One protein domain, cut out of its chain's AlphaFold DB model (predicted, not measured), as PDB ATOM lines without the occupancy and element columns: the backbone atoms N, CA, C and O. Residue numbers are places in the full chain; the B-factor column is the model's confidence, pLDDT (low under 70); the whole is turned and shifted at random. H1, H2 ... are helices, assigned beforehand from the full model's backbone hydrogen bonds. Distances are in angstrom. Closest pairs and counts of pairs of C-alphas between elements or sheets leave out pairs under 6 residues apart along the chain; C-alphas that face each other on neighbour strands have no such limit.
ATOM      1  N   PRO A  14     -22.345  92.604   3.989       77.38
ATOM      2  CA  PRO A  14     -21.065  92.261   3.397       77.38
ATOM      3  C   PRO A  14     -20.558  90.986   4.076       77.38
ATOM      4  O   PRO A  14     -20.267  90.985   5.272       77.38
ATOM      5  N   LEU A  15     -20.487  89.890   3.311       80.06
ATOM      6  CA  LEU A  15     -20.073  88.565   3.800       80.06
ATOM      7  C   LEU A  15     -18.755  88.657   4.564       80.06
ATOM      8  O   LEU A  15     -18.608  88.104   5.648       80.06
ATOM      9  N   ILE A  16     -17.839  89.444   4.007       84.25
ATOM     10  CA  ILE A  16     -16.528  89.743   4.570       84.25
ATOM     11  C   ILE A  16     -16.659  90.341   5.977       84.25
ATOM     12  O   ILE A  16     -16.032  89.840   6.904       84.25
ATOM     13  N   ALA A  17     -17.524  91.339   6.181       86.31
ATOM     14  CA  ALA A  17     -17.725  91.941   7.500       86.31
ATOM     15  C   ALA A  17     -18.336  90.955   8.505       86.31
ATOM     16  O   ALA A  17     -17.957  90.958   9.669       86.31
ATOM     17  N   THR A  18     -19.246  90.081   8.059       85.25
ATOM     18  CA  THR A  18     -19.847  89.055   8.930       85.25
ATOM     19  C   THR A  18     -18.796  88.049   9.403       85.25
ATOM     20  O   THR A  18     -18.748  87.706  10.583       85.25
ATOM     21  N   ILE A  19     -17.918  87.613   8.494       88.38
ATOM     22  CA  ILE A  19     -16.797  86.724   8.817       88.38
ATOM     23  C   ILE A  19     -15.839  87.420   9.792       88.38
ATOM     24  O   ILE A  19     -15.477  86.828  10.806       88.38
ATOM     25  N   PHE A  20     -15.490  88.685   9.542       90.81
ATOM     26  CA  PHE A  20     -14.626  89.458  10.438       90.81
ATOM     27  C   PHE A  20     -15.219  89.629  11.839       90.81
ATOM     28  O   PHE A  20     -14.517  89.382  12.815       90.81
ATOM     29  N   ILE A  21     -16.498  89.999  11.959       89.38
ATOM     30  CA  ILE A  21     -17.176  90.156  13.258       89.38
ATOM     31  C   ILE A  21     -17.200  88.830  14.019       89.38
ATOM     32  O   ILE A  21     -16.976  88.804  15.226       89.38
ATOM     33  N   PHE A  22     -17.436  87.721  13.326       88.69
ATOM     34  CA  PHE A  22     -17.466  86.404  13.949       88.69
ATOM     35  C   PHE A  22     -16.098  85.961  14.461       88.69
ATOM     36  O   PHE A  22     -15.983  85.528  15.606       88.69
ATOM     37  N   ILE A  23     -15.050  86.142  13.652       90.75
ATOM     38  CA  ILE A  23     -13.667  85.891  14.068       90.75
ATOM     39  C   ILE A  23     -13.308  86.791  15.256       90.75
ATOM     40  O   ILE A  23     -12.745  86.316  16.236       90.75
ATOM     41  N   PHE A  24     -13.695  88.067  15.211       91.62
ATOM     42  CA  PHE A  24     -13.488  89.002  16.312       91.62
ATOM     43  C   PHE A  24     -14.175  88.539  17.606       91.62
ATOM     44  O   PHE A  24     -13.553  88.584  18.663       91.62
ATOM     45  N   CYS A  25     -15.409  88.027  17.536       90.25
ATOM     46  CA  CYS A  25     -16.106  87.478  18.704       90.25
ATOM     47  C   CYS A  25     -15.385  86.249  19.277       90.25
ATOM     48  O   CYS A  25     -15.229  86.146  20.493       90.25
ATOM     49  N   PHE A  26     -14.897  85.346  18.420       89.50
ATOM     50  CA  PHE A  26     -14.124  84.171  18.842       89.50
ATOM     51  C   PHE A  26     -12.805  84.552  19.521       89.50
ATOM     52  O   PHE A  26     -12.499  84.051  20.602       89.50
ATOM     53  N   ILE A  27     -12.048  85.470  18.918       90.38
ATOM     54  CA  ILE A  27     -10.781  85.959  19.475       90.38
ATOM     55  C   ILE A  27     -11.042  86.698  20.790       90.38
ATOM     56  O   ILE A  27     -10.379  86.418  21.781       90.38
ATOM     57  N   GLY A  28     -12.024  87.603  20.829       88.06
ATOM     58  CA  GLY A  28     -12.370  88.346  22.039       88.06
ATOM     59  C   GLY A  28     -12.769  87.424  23.192       88.06
ATOM     60  O   GLY A  28     -12.367  87.658  24.328       88.06
ATOM     61  N   SER A  29     -13.505  86.349  22.897       86.44
ATOM     62  CA  SER A  29     -13.993  85.413  23.910       86.44
ATOM     63  C   SER A  29     -12.827  84.608  24.465       86.44
ATOM     64  O   SER A  29     -12.630  84.546  25.677       86.44
ATOM     65  N   SER A  30     -11.965  84.111  23.573       87.19
ATOM     66  CA  SER A  30     -10.753  83.401  23.968       87.19
ATOM     67  C   SER A  30      -9.783  84.280  24.766       87.19
ATOM     68  O   SER A  30      -9.178  83.817  25.731       87.19
ATOM     69  N   LEU A  31      -9.671  85.571  24.430       86.50
ATOM     70  CA  LEU A  31      -8.836  86.523  25.169       86.50
ATOM     71  C   LEU A  31      -9.363  86.760  26.585       86.50
ATOM     72  O   LEU A  31      -8.585  86.783  27.533       86.50
ATOM     73  N   LEU A  32     -10.680  86.915  26.736       83.81
ATOM     74  CA  LEU A  32     -11.304  87.156  28.037       83.81
ATOM     75  C   LEU A  32     -11.325  85.912  28.934       83.81
ATOM     76  O   LEU A  32     -11.404  86.068  30.152       83.81
ATOM     77  N   LEU A  33     -11.237  84.710  28.361       83.50
ATOM     78  CA  LEU A  33     -11.128  83.433  29.082       83.50
ATOM     79  C   LEU A  33      -9.687  83.009  29.353       83.50
ATOM     80  O   LEU A  33      -9.455  82.195  30.243       83.50
ATOM     81  N   SER A  34      -8.728  83.566  28.613       80.88
ATOM     82  CA  SER A  34      -7.313  83.301  28.846       80.88
ATOM     83  C   SER A  34      -6.953  83.698  30.271       80.88
ATOM     84  O   SER A  34      -7.177  84.830  30.709       80.88
ATOM     85  N   THR A  35      -6.396  82.747  31.002       76.12
ATOM     86  CA  THR A  35      -5.810  82.977  32.318       76.12
ATOM     87  C   THR A  35      -4.317  82.686  32.245       76.12
ATOM     88  O   THR A  35      -3.801  82.262  31.212       76.12
ATOM     89  N   LYS A  36      -3.584  82.917  33.338       66.31
ATOM     90  CA  LYS A  36      -2.160  82.550  33.397       66.31
ATOM     91  C   LYS A  36      -1.928  81.046  33.206       66.31
ATOM     92  O   LYS A  36      -0.834  80.658  32.815       66.31
ATOM     93  N   GLU A  37      -2.946  80.230  33.468       68.81
ATOM     94  CA  GLU A  37      -2.896  78.769  33.389       68.81
ATOM     95  C   GLU A  37      -3.470  78.238  32.067       68.81
ATOM     96  O   GLU A  37      -3.019  77.210  31.567       68.81
ATOM     97  N   THR A  38      -4.413  78.964  31.453       73.94
ATOM     98  CA  THR A  38      -5.040  78.593  30.177       73.94
ATOM     99  C   THR A  38      -4.573  79.510  29.040       73.94
ATOM    100  O   THR A  38      -4.979  80.675  28.973       73.94
ATOM    101  N   PRO A  39      -3.728  79.021  28.108       78.69
ATOM    102  CA  PRO A  39      -3.255  79.835  26.996       78.69
ATOM    103  C   PRO A  39      -4.402  80.221  26.055       78.69
ATOM    104  O   PRO A  39      -5.428  79.552  25.972       78.69
ATOM    105  N   PHE A  40      -4.193  81.280  25.273       75.75
ATOM    106  CA  PHE A  40      -5.198  81.799  24.342       75.75
ATOM    107  C   PHE A  40      -5.714  80.769  23.330       75.75
ATOM    108  O   PHE A  40      -6.903  80.753  23.031       75.75
ATOM    109  N   PHE A  41      -4.855  79.887  22.820       78.06
ATOM    110  CA  PHE A  41      -5.239  78.830  21.878       78.06
ATOM    111  C   PHE A  41      -5.480  77.491  22.586       78.06
ATOM    112  O   PHE A  41      -4.893  76.475  22.218       78.06
ATOM    113  N   HIS A  42      -6.314  77.488  23.624       85.25
ATOM    114  CA  HIS A  42      -6.716  76.259  24.305       85.25
ATOM    115  C   HIS A  42      -8.062  75.733  23.782       85.25
ATOM    116  O   HIS A  42      -8.933  76.515  23.385       85.25
ATOM    117  N   SER A  43      -8.244  74.407  23.787       86.31
ATOM    118  CA  SER A  43      -9.486  73.749  23.351       86.31
ATOM    119  C   SER A  43     -10.697  74.219  24.148       86.31
ATOM    120  O   SER A  43     -11.752  74.453  23.564       86.31
ATOM    121  N   ASP A  44     -10.529  74.431  25.451       87.38
ATOM    122  CA  ASP A  44     -11.633  74.754  26.360       87.38
ATOM    123  C   ASP A  44     -12.181  76.162  26.104       87.38
ATOM    124  O   ASP A  44     -13.389  76.381  26.151       87.38
ATOM    125  N   ASN A  45     -11.316  77.108  25.719       87.12
ATOM    126  CA  ASN A  45     -11.731  78.465  25.349       87.12
ATOM    127  C   ASN A  45     -12.547  78.466  24.046       87.12
ATOM    128  O   ASN A  45     -13.551  79.180  23.924       87.12
ATOM    129  N   LEU A  46     -12.130  77.654  23.066       87.62
ATOM    130  CA  LEU A  46     -12.870  77.467  21.817       87.62
ATOM    131  C   LEU A  46     -14.202  76.766  22.076       87.62
ATOM    132  O   LEU A  46     -15.232  77.220  21.578       87.62
ATOM    133  N   TYR A  47     -14.188  75.709  22.882       90.19
ATOM    134  CA  TYR A  47     -15.381  74.972  23.269       90.19
ATOM    135  C   TYR A  47     -16.391  75.883  23.976       90.19
ATOM    136  O   TYR A  47     -17.532  75.976  23.524       90.19
ATOM    137  N   PHE A  48     -15.965  76.640  24.993       89.69
ATOM    138  CA  PHE A  48     -16.832  77.588  25.694       89.69
ATOM    139  C   PHE A  48     -17.448  78.608  24.730       89.69
ATOM    140  O   PHE A  48     -18.649  78.879  24.789       89.69
ATOM    141  N   SER A  49     -16.640  79.160  23.819       89.56
ATOM    142  CA  SER A  49     -17.103  80.157  22.848       89.56
ATOM    143  C   SER A  49     -18.158  79.568  21.906       89.56
ATOM    144  O   SER A  49     -19.205  80.176  21.694       89.56
ATOM    145  N   VAL A  50     -17.932  78.354  21.390       89.94
ATOM    146  CA  VAL A  50     -18.901  77.649  20.534       89.94
ATOM    147  C   VAL A  50     -20.188  77.348  21.300       89.94
ATOM    148  O   VAL A  50     -21.267  77.699  20.824       89.94
ATOM    149  N   VAL A  51     -20.096  76.733  22.480       92.25
ATOM    150  CA  VAL A  51     -21.247  76.331  23.311       92.25
ATOM    151  C   VAL A  51     -22.076  77.543  23.739       92.25
ATOM    152  O   VAL A  51     -23.305  77.483  23.742       92.25
ATOM    153  N   SER A  52     -21.424  78.667  24.029       91.62
ATOM    154  CA  SER A  52     -22.105  79.900  24.428       91.62
ATOM    155  C   SER A  52     -22.758  80.615  23.243       91.62
ATOM    156  O   SER A  52     -23.921  81.003  23.331       91.62
ATOM    157  N   PHE A  53     -22.069  80.750  22.103       92.06
ATOM    158  CA  PHE A  53     -22.643  81.395  20.912       92.06
ATOM    159  C   PHE A  53     -23.770  80.575  20.278       92.06
ATOM    160  O   PHE A  53     -24.717  81.144  19.738       92.06
ATOM    161  N   THR A  54     -23.689  79.245  20.357       90.88
ATOM    162  CA  THR A  54     -24.769  78.338  19.932       90.88
ATOM    163  C   THR A  54     -25.911  78.252  20.942       90.88
ATOM    164  O   THR A  54     -26.899  77.572  20.677       90.88
ATOM    165  N   THR A  55     -25.814  78.956  22.075       91.94
ATOM    166  CA  THR A  55     -26.796  78.942  23.171       91.94
ATOM    167  C   THR A  55     -27.048  77.550  23.764       91.94
ATOM    168  O   THR A  55     -28.076  77.332  24.395       91.94
ATOM    169  N   LEU A  56     -26.107  76.612  23.586       94.19
ATOM    170  CA  LEU A  56     -26.148  75.301  24.240       94.19
ATOM    171  C   LEU A  56     -25.944  75.451  25.750       94.19
ATOM    172  O   LEU A  56     -26.692  74.867  26.526       94.19
ATOM    173  N   GLY A  57     -24.954  76.259  26.150       89.19
ATOM    174  CA  GLY A  57     -24.774  76.711  27.533       89.19
ATOM    175  C   GLY A  57     -24.704  75.598  28.585       89.19
ATOM    176  O   GLY A  57     -25.374  75.709  29.605       89.19
ATOM    177  N   PHE A  58     -23.904  74.547  28.365       91.19
ATOM    178  CA  PHE A  58     -23.800  73.411  29.298       91.19
ATOM    179  C   PHE A  58     -23.374  73.803  30.722       91.19
ATOM    180  O   PHE A  58     -23.740  73.119  31.675       91.19
ATOM    181  N   GLY A  59     -22.630  74.904  30.873       85.88
ATOM    182  CA  GLY A  59     -22.218  75.439  32.177       85.88
ATOM    183  C   GLY A  59     -21.085  74.663  32.855       85.88
ATOM    184  O   GLY A  59     -20.757  74.940  34.004       85.88
ATOM    185  N   ASP A  60     -20.479  73.716  32.147       88.25
ATOM    186  CA  ASP A  60     -19.277  72.981  32.540       88.25
ATOM    187  C   ASP A  60     -18.033  73.878  32.592       88.25
ATOM    188  O   ASP A  60     -17.195  73.742  33.481       88.25
ATOM    189  N   LEU A  61     -17.947  74.834  31.668       85.25
ATOM    190  CA  LEU A  61     -16.921  75.866  31.629       85.25
ATOM    191  C   LEU A  61     -17.556  77.240  31.837       85.25
ATOM    192  O   LEU A  61     -18.587  77.569  31.248       85.25
ATOM    193  N   TYR A  62     -16.918  78.061  32.666       82.44
ATOM    194  CA  TYR A  62     -17.350  79.424  32.945       82.44
ATOM    195  C   TYR A  62     -16.143  80.343  33.167       82.44
ATOM    196  O   TYR A  62     -15.095  79.911  33.651       82.44
ATOM    197  N   PRO A  63     -16.267  81.630  32.817       80.25
ATOM    198  CA  PRO A  63     -15.184  82.582  32.979       80.25
ATOM    199  C   PRO A  63     -14.943  82.898  34.454       80.25
ATOM    200  O   PRO A  63     -15.815  83.436  35.145       80.25
ATOM    201  N   ASN A  64     -13.720  82.658  34.928       79.38
ATOM    202  CA  ASN A  64     -13.314  83.158  36.231       79.38
ATOM    203  C   ASN A  64     -13.137  84.682  36.165       79.38
ATOM    204  O   ASN A  64     -12.320  85.209  35.406       79.38
ATOM    205  N   THR A  65     -13.939  85.392  36.951       76.75
ATOM    206  CA  THR A  65     -14.018  86.852  36.903       76.75
ATOM    207  C   THR A  65     -13.230  87.529  38.031       76.75
ATOM    208  O   THR A  65     -13.109  88.748  38.009       76.75
ATOM    209  N   GLU A  66     -12.659  86.780  38.990       79.50
ATOM    210  CA  GLU A  66     -11.857  87.300  40.125       79.50
ATOM    211  C   GLU A  66     -12.461  88.548  40.822       79.50
ATOM    212  O   GLU A  66     -11.751  89.417  41.316       79.50
ATOM    213  N   GLY A  67     -13.793  88.693  40.827       75.81
ATOM    214  CA  GLY A  67     -14.479  89.873  41.376       75.81
ATOM    215  C   GLY A  67     -14.400  91.152  40.525       75.81
ATOM    216  O   GLY A  67     -14.908  92.195  40.934       75.81
ATOM    217  N   ASN A  68     -13.818  91.102  39.325       86.12
ATOM    218  CA  ASN A  68     -13.716  92.247  38.425       86.12
ATOM    219  C   ASN A  68     -14.993  92.426  37.585       86.12
ATOM    220  O   ASN A  68     -15.163  91.836  36.515       86.12
ATOM    221  N   ILE A  69     -15.887  93.296  38.056       87.06
ATOM    222  CA  ILE A  69     -17.159  93.633  37.392       87.06
ATOM    223  C   ILE A  69     -16.982  94.087  35.937       87.06
ATOM    224  O   ILE A  69     -17.808  93.744  35.092       87.06
ATOM    225  N   PHE A  70     -15.896  94.789  35.602       87.56
ATOM    226  CA  PHE A  70     -15.652  95.208  34.219       87.56
ATOM    227  C   PHE A  70     -15.438  94.013  33.290       87.56
ATOM    228  O   PHE A  70     -15.945  94.006  32.168       87.56
ATOM    229  N   ARG A  71     -14.741  92.974  33.767       86.38
ATOM    230  CA  ARG A  71     -14.541  91.730  33.015       86.38
ATOM    231  C   ARG A  71     -15.859  90.975  32.850       86.38
ATOM    232  O   ARG A  71     -16.133  90.507  31.748       86.38
ATOM    233  N   LEU A  72     -16.704  90.937  33.887       87.12
ATOM    234  CA  LEU A  72     -18.047  90.345  33.801       87.12
ATOM    235  C   LEU A  72     -18.877  91.001  32.690       87.12
ATOM    236  O   LEU A  72     -19.415  90.321  31.819       87.12
ATOM    237  N   ILE A  73     -18.953  92.335  32.716       90.50
ATOM    238  CA  ILE A  73     -19.728  93.121  31.751       90.50
ATOM    239  C   ILE A  73     -19.178  92.906  30.340       90.50
ATOM    240  O   ILE A  73     -19.953  92.649  29.421       90.50
ATOM    241  N   ALA A  74     -17.853  92.943  30.168       90.25
ATOM    242  CA  ALA A  74     -17.217  92.716  28.874       90.25
ATOM    243  C   ALA A  74     -17.578  91.344  28.285       90.25
ATOM    244  O   ALA A  74     -17.898  91.252  27.098       90.25
ATOM    245  N   ILE A  75     -17.591  90.294  29.109       88.56
ATOM    246  CA  ILE A  75     -17.967  88.944  28.678       88.56
ATOM    247  C   ILE A  75     -19.438  88.895  28.266       88.56
ATOM    248  O   ILE A  75     -19.747  88.380  27.195       88.56
ATOM    249  N   ILE A  76     -20.348  89.458  29.063       90.00
ATOM    250  CA  ILE A  76     -21.783  89.477  28.740       90.00
ATOM    251  C   ILE A  76     -22.039  90.248  27.433       90.00
ATOM    252  O   ILE A  76     -22.775  89.785  26.555       90.00
ATOM    253  N   CYS A  77     -21.395  91.404  27.257       91.69
ATOM    254  CA  CYS A  77     -21.465  92.185  26.021       91.69
ATOM    255  C   CYS A  77     -20.926  91.402  24.817       91.69
ATOM    256  O   CYS A  77     -21.515  91.436  23.738       91.69
ATOM    257  N   LEU A  78     -19.836  90.660  24.987       91.00
ATOM    258  CA  LEU A  78     -19.274  89.870  23.901       91.00
ATOM    259  C   LEU A  78     -20.129  88.641  23.564       91.00
ATOM    260  O   LEU A  78     -20.314  88.334  22.389       91.00
ATOM    261  N   LEU A  79     -20.690  87.962  24.568       90.50
ATOM    262  CA  LEU A  79     -21.599  86.832  24.373       90.50
ATOM    263  C   LEU A  79     -22.867  87.265  23.634       90.50
ATOM    264  O   LEU A  79     -23.257  86.623  22.660       90.50
ATOM    265  N   SER A  80     -23.471  88.385  24.037       91.81
ATOM    266  CA  SER A  80     -24.631  88.947  23.333       91.81
ATOM    267  C   SER A  80     -24.305  89.317  21.881       91.81
ATOM    268  O   SER A  80     -25.070  88.970  20.978       91.81
ATOM    269  N   LEU A  81     -23.137  89.918  21.622       91.69
ATOM    270  CA  LEU A  81     -22.668  90.181  20.259       91.69
ATOM    271  C   LEU A  81     -22.447  88.884  19.459       91.69
ATOM    272  O   LEU A  81     -22.830  88.812  18.289       91.69
ATOM    273  N   GLY A  82     -21.882  87.852  20.084       91.38
ATOM    274  CA  GLY A  82     -21.649  86.544  19.472       91.38
ATOM    275  C   GLY A  82     -22.940  85.825  19.076       91.38
ATOM    276  O   GLY A  82     -23.013  85.255  17.987       91.38
ATOM    277  N   ILE A  83     -23.993  85.925  19.895       91.88
ATOM    278  CA  ILE A  83     -25.327  85.388  19.576       91.88
ATOM    279  C   ILE A  83     -25.926  86.112  18.360       91.88
ATOM    280  O   ILE A  83     -26.432  85.470  17.436       91.88
ATOM    281  N   ILE A  84     -25.816  87.446  18.306       91.12
ATOM    282  CA  ILE A  84     -26.263  88.231  17.144       91.12
ATOM    283  C   ILE A  84     -25.482  87.809  15.889       91.12
ATOM    284  O   ILE A  84     -26.080  87.575  14.834       91.12
ATOM    285  N   ALA A  85     -24.160  87.654  16.003       90.12
ATOM    286  CA  ALA A  85     -23.306  87.206  14.908       90.12
ATOM    287  C   ALA A  85     -23.680  85.794  14.420       90.12
ATOM    288  O   ALA A  85     -23.745  85.574  13.208       90.12
ATOM    289  N   MET A  86     -24.000  84.863  15.327       90.50
ATOM    290  CA  MET A  86     -24.513  83.532  14.974       90.50
ATOM    291  C   MET A  86     -25.832  83.601  14.202       90.50
ATOM    292  O   MET A  86     -26.005  82.890  13.210       90.50
ATOM    293  N   GLY A  87     -26.738  84.504  14.586       89.06
ATOM    294  CA  GLY A  87     -27.979  84.747  13.852       89.06
ATOM    295  C   GLY A  87     -27.734  85.183  12.404       89.06
ATOM    296  O   GLY A  87     -28.370  84.664  11.482       89.06
ATOM    297  N   VAL A  88     -26.775  86.086  12.179       87.81
ATOM    298  CA  VAL A  88     -26.384  86.521  10.826       87.81
ATOM    299  C   VAL A  88     -25.724  85.380  10.047       87.81
ATOM    300  O   VAL A  88     -26.058  85.157   8.882       87.81
ATOM    301  N   TRP A  89     -24.853  84.593  10.682       87.25
ATOM    302  CA  TRP A  89     -24.268  83.398  10.069       87.25
ATOM    303  C   TRP A  89     -25.317  82.393   9.616       87.25
ATOM    304  O   TRP A  89     -25.215  81.858   8.513       87.25
ATOM    305  N   PHE A  90     -26.361  82.183  10.416       86.75
ATOM    306  CA  PHE A  90     -27.459  81.306  10.038       86.75
ATOM    307  C   PHE A  90     -28.180  81.808   8.775       86.75
ATOM    308  O   PHE A  90     -28.538  81.008   7.913       86.75
ATOM    309  N   GLN A  91     -28.327  83.124   8.589       83.19
ATOM    310  CA  GLN A  91     -28.873  83.695   7.347       83.19
ATOM    311  C   GLN A  91     -27.964  83.409   6.142       83.19
ATOM    312  O   GLN A  91     -28.447  83.038   5.070       83.19
ATOM    313  N   LEU A  92     -26.644  83.525   6.313       82.62
ATOM    314  CA  LEU A  92     -25.682  83.182   5.260       82.62
ATOM    315  C   LEU A  92     -25.721  81.695   4.920       82.62
ATOM    316  O   LEU A  92     -25.740  81.332   3.744       82.62
ATOM    317  N   PHE A  93     -25.790  80.847   5.942       84.38
ATOM    318  CA  PHE A  93     -25.923  79.411   5.784       84.38
ATOM    319  C   PHE A  93     -27.189  79.059   5.001       84.38
ATOM    320  O   PHE A  93     -27.106  78.313   4.027       84.38
ATOM    321  N   ARG A  94     -28.334  79.681   5.320       81.12
ATOM    322  CA  ARG A  94     -29.567  79.532   4.529       81.12
ATOM    323  C   ARG A  94     -29.367  79.931   3.071       81.12
ATOM    324  O   ARG A  94     -29.763  79.172   2.194       81.12
ATOM    325  N   ASN A  95     -28.706  81.054   2.795       78.50
ATOM    326  CA  ASN A  95     -28.450  81.502   1.422       78.50
ATOM    327  C   ASN A  95     -27.547  80.529   0.646       78.50
ATOM    328  O   ASN A  95     -27.742  80.320  -0.554       78.50
ATOM    329  N   LEU A  96     -26.554  79.932   1.311       80.19
ATOM    330  CA  LEU A  96     -25.688  78.907   0.725       80.19
ATOM    331  C   LEU A  96     -26.467  77.622   0.455       80.19
ATOM    332  O   LEU A  96     -26.410  77.105  -0.661       80.19
ATOM    333  N   LEU A  97     -27.239  77.153   1.437       82.12
ATOM    334  CA  LEU A  97     -28.096  75.987   1.279       82.12
ATOM    335  C   LEU A  97     -29.099  76.208   0.152       82.12
ATOM    336  O   LEU A  97     -29.117  75.423  -0.785       82.12
ATOM    337  N   GLN A  98     -29.867  77.296   0.160       77.50
ATOM    338  CA  GLN A  98     -30.811  77.615  -0.910       77.50
ATOM    339  C   GLN A  98     -30.119  77.669  -2.269       77.50
ATOM    340  O   GLN A  98     -30.638  77.103  -3.222       77.50
ATOM    341  N   LYS A  99     -28.931  78.273  -2.394       73.38
ATOM    342  CA  LYS A  99     -28.194  78.252  -3.666       73.38
ATOM    343  C   LYS A  99     -27.827  76.835  -4.089       73.38
ATOM    344  O   LYS A  99     -28.070  76.498  -5.241       73.38
ATOM    345  N   ILE A 100     -27.293  76.006  -3.196       76.06
ATOM    346  CA  ILE A 100     -26.909  74.618  -3.502       76.06
ATOM    347  C   ILE A 100     -28.146  73.781  -3.854       76.06
ATOM    348  O   ILE A 100     -28.172  73.120  -4.894       76.06
ATOM    349  N   PHE A 101     -29.191  73.843  -3.030       70.62
ATOM    350  CA  PHE A 101     -30.441  73.121  -3.228       70.62
ATOM    351  C   PHE A 101     -31.169  73.601  -4.486       70.62
ATOM    352  O   PHE A 101     -31.528  72.769  -5.311       70.62
ATOM    353  N   CYS A 102     -31.321  74.907  -4.717       65.38
ATOM    354  CA  CYS A 102     -31.954  75.445  -5.927       65.38
ATOM    355  C   CYS A 102     -31.114  75.195  -7.186       65.38
ATOM    356  O   CYS A 102     -31.678  74.885  -8.235       65.38
ATOM    357  N   TYR A 103     -29.782  75.276  -7.108       62.22
ATOM    358  CA  TYR A 103     -28.893  74.936  -8.224       62.22
ATOM    359  C   TYR A 103     -29.028  73.458  -8.604       62.22
ATOM    360  O   TYR A 103     -29.183  73.128  -9.780       62.22
ATOM    361  N   LYS A 104     -29.072  72.567  -7.607       56.75
ATOM    362  CA  LYS A 104     -29.283  71.130  -7.816       56.75
ATOM    363  C   LYS A 104     -30.711  70.817  -8.294       56.75
ATOM    364  O   LYS A 104     -30.881  69.965  -9.161       56.75
ATOM    365  N   LYS A 105     -31.723  71.548  -7.809       55.12
ATOM    366  CA  LYS A 105     -33.150  71.404  -8.167       55.12
ATOM    367  C   LYS A 105     -33.448  71.851  -9.607       55.12
ATOM    368  O   LYS A 105     -34.229  71.198 -10.289       55.12
TER     369      LYS A 105
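What this domain is: This is residues 14 to 105 of the 172 residues of the protein "Ion_trans_2 domain-containing protein" of Meloidogyne hapla (UniProt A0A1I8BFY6). The long helix H3 crosses the shorter H1, running opposite ways, and the short H2 lies across both; residues 93 to 105 of H3 stick out as an arm. The printed part has 92 residues with three named helices, H1, H2, H3 in chain order, and no named strand: all helix. It is loose, radius of gyration of the C-alphas 15.6 A, spanning 55 by 22 by 20 A.

How they stand to each other: Start at H1, residues 15 to 33; its residues 26 to 33 alone touch H2, residues 43 to 53, closest at C-alphas 30 and 45, 5.2 A, at a steep tilt of 57 degrees, opposite ways. H3, residues 69 to 105, touches H1 at C-alphas 25 and 82, 5.7 A, opposite ways, its 35.4 degrees only just steep. With residues 79 to 86 alone H3 touches H2, about perpendicular at 75 degrees; C-alphas 53 and 83 are closest, 5.0 A. The helix packing is mostly crossed, no touching pair at a shallow tilt. In H1, H2 and H3 every O i to N i+4 pair is within hydrogen-bond range.

Where its parts are: Find C-alpha 15 at (-20.073, 88.565, 3.800); H1 runs 27.3 A from there. H2 measures 15.4 A. H3 runs 53.2 A to C-alpha 105 at (-33.150, 71.404, -8.167).

The domain as a whole: Without its free arm the body spans 37 by 23 by 22 A. The printed part has no cut; the link H2 to H3 is long. Look for pLDDT under 70 at residues 36 to 37 and 102 to 105.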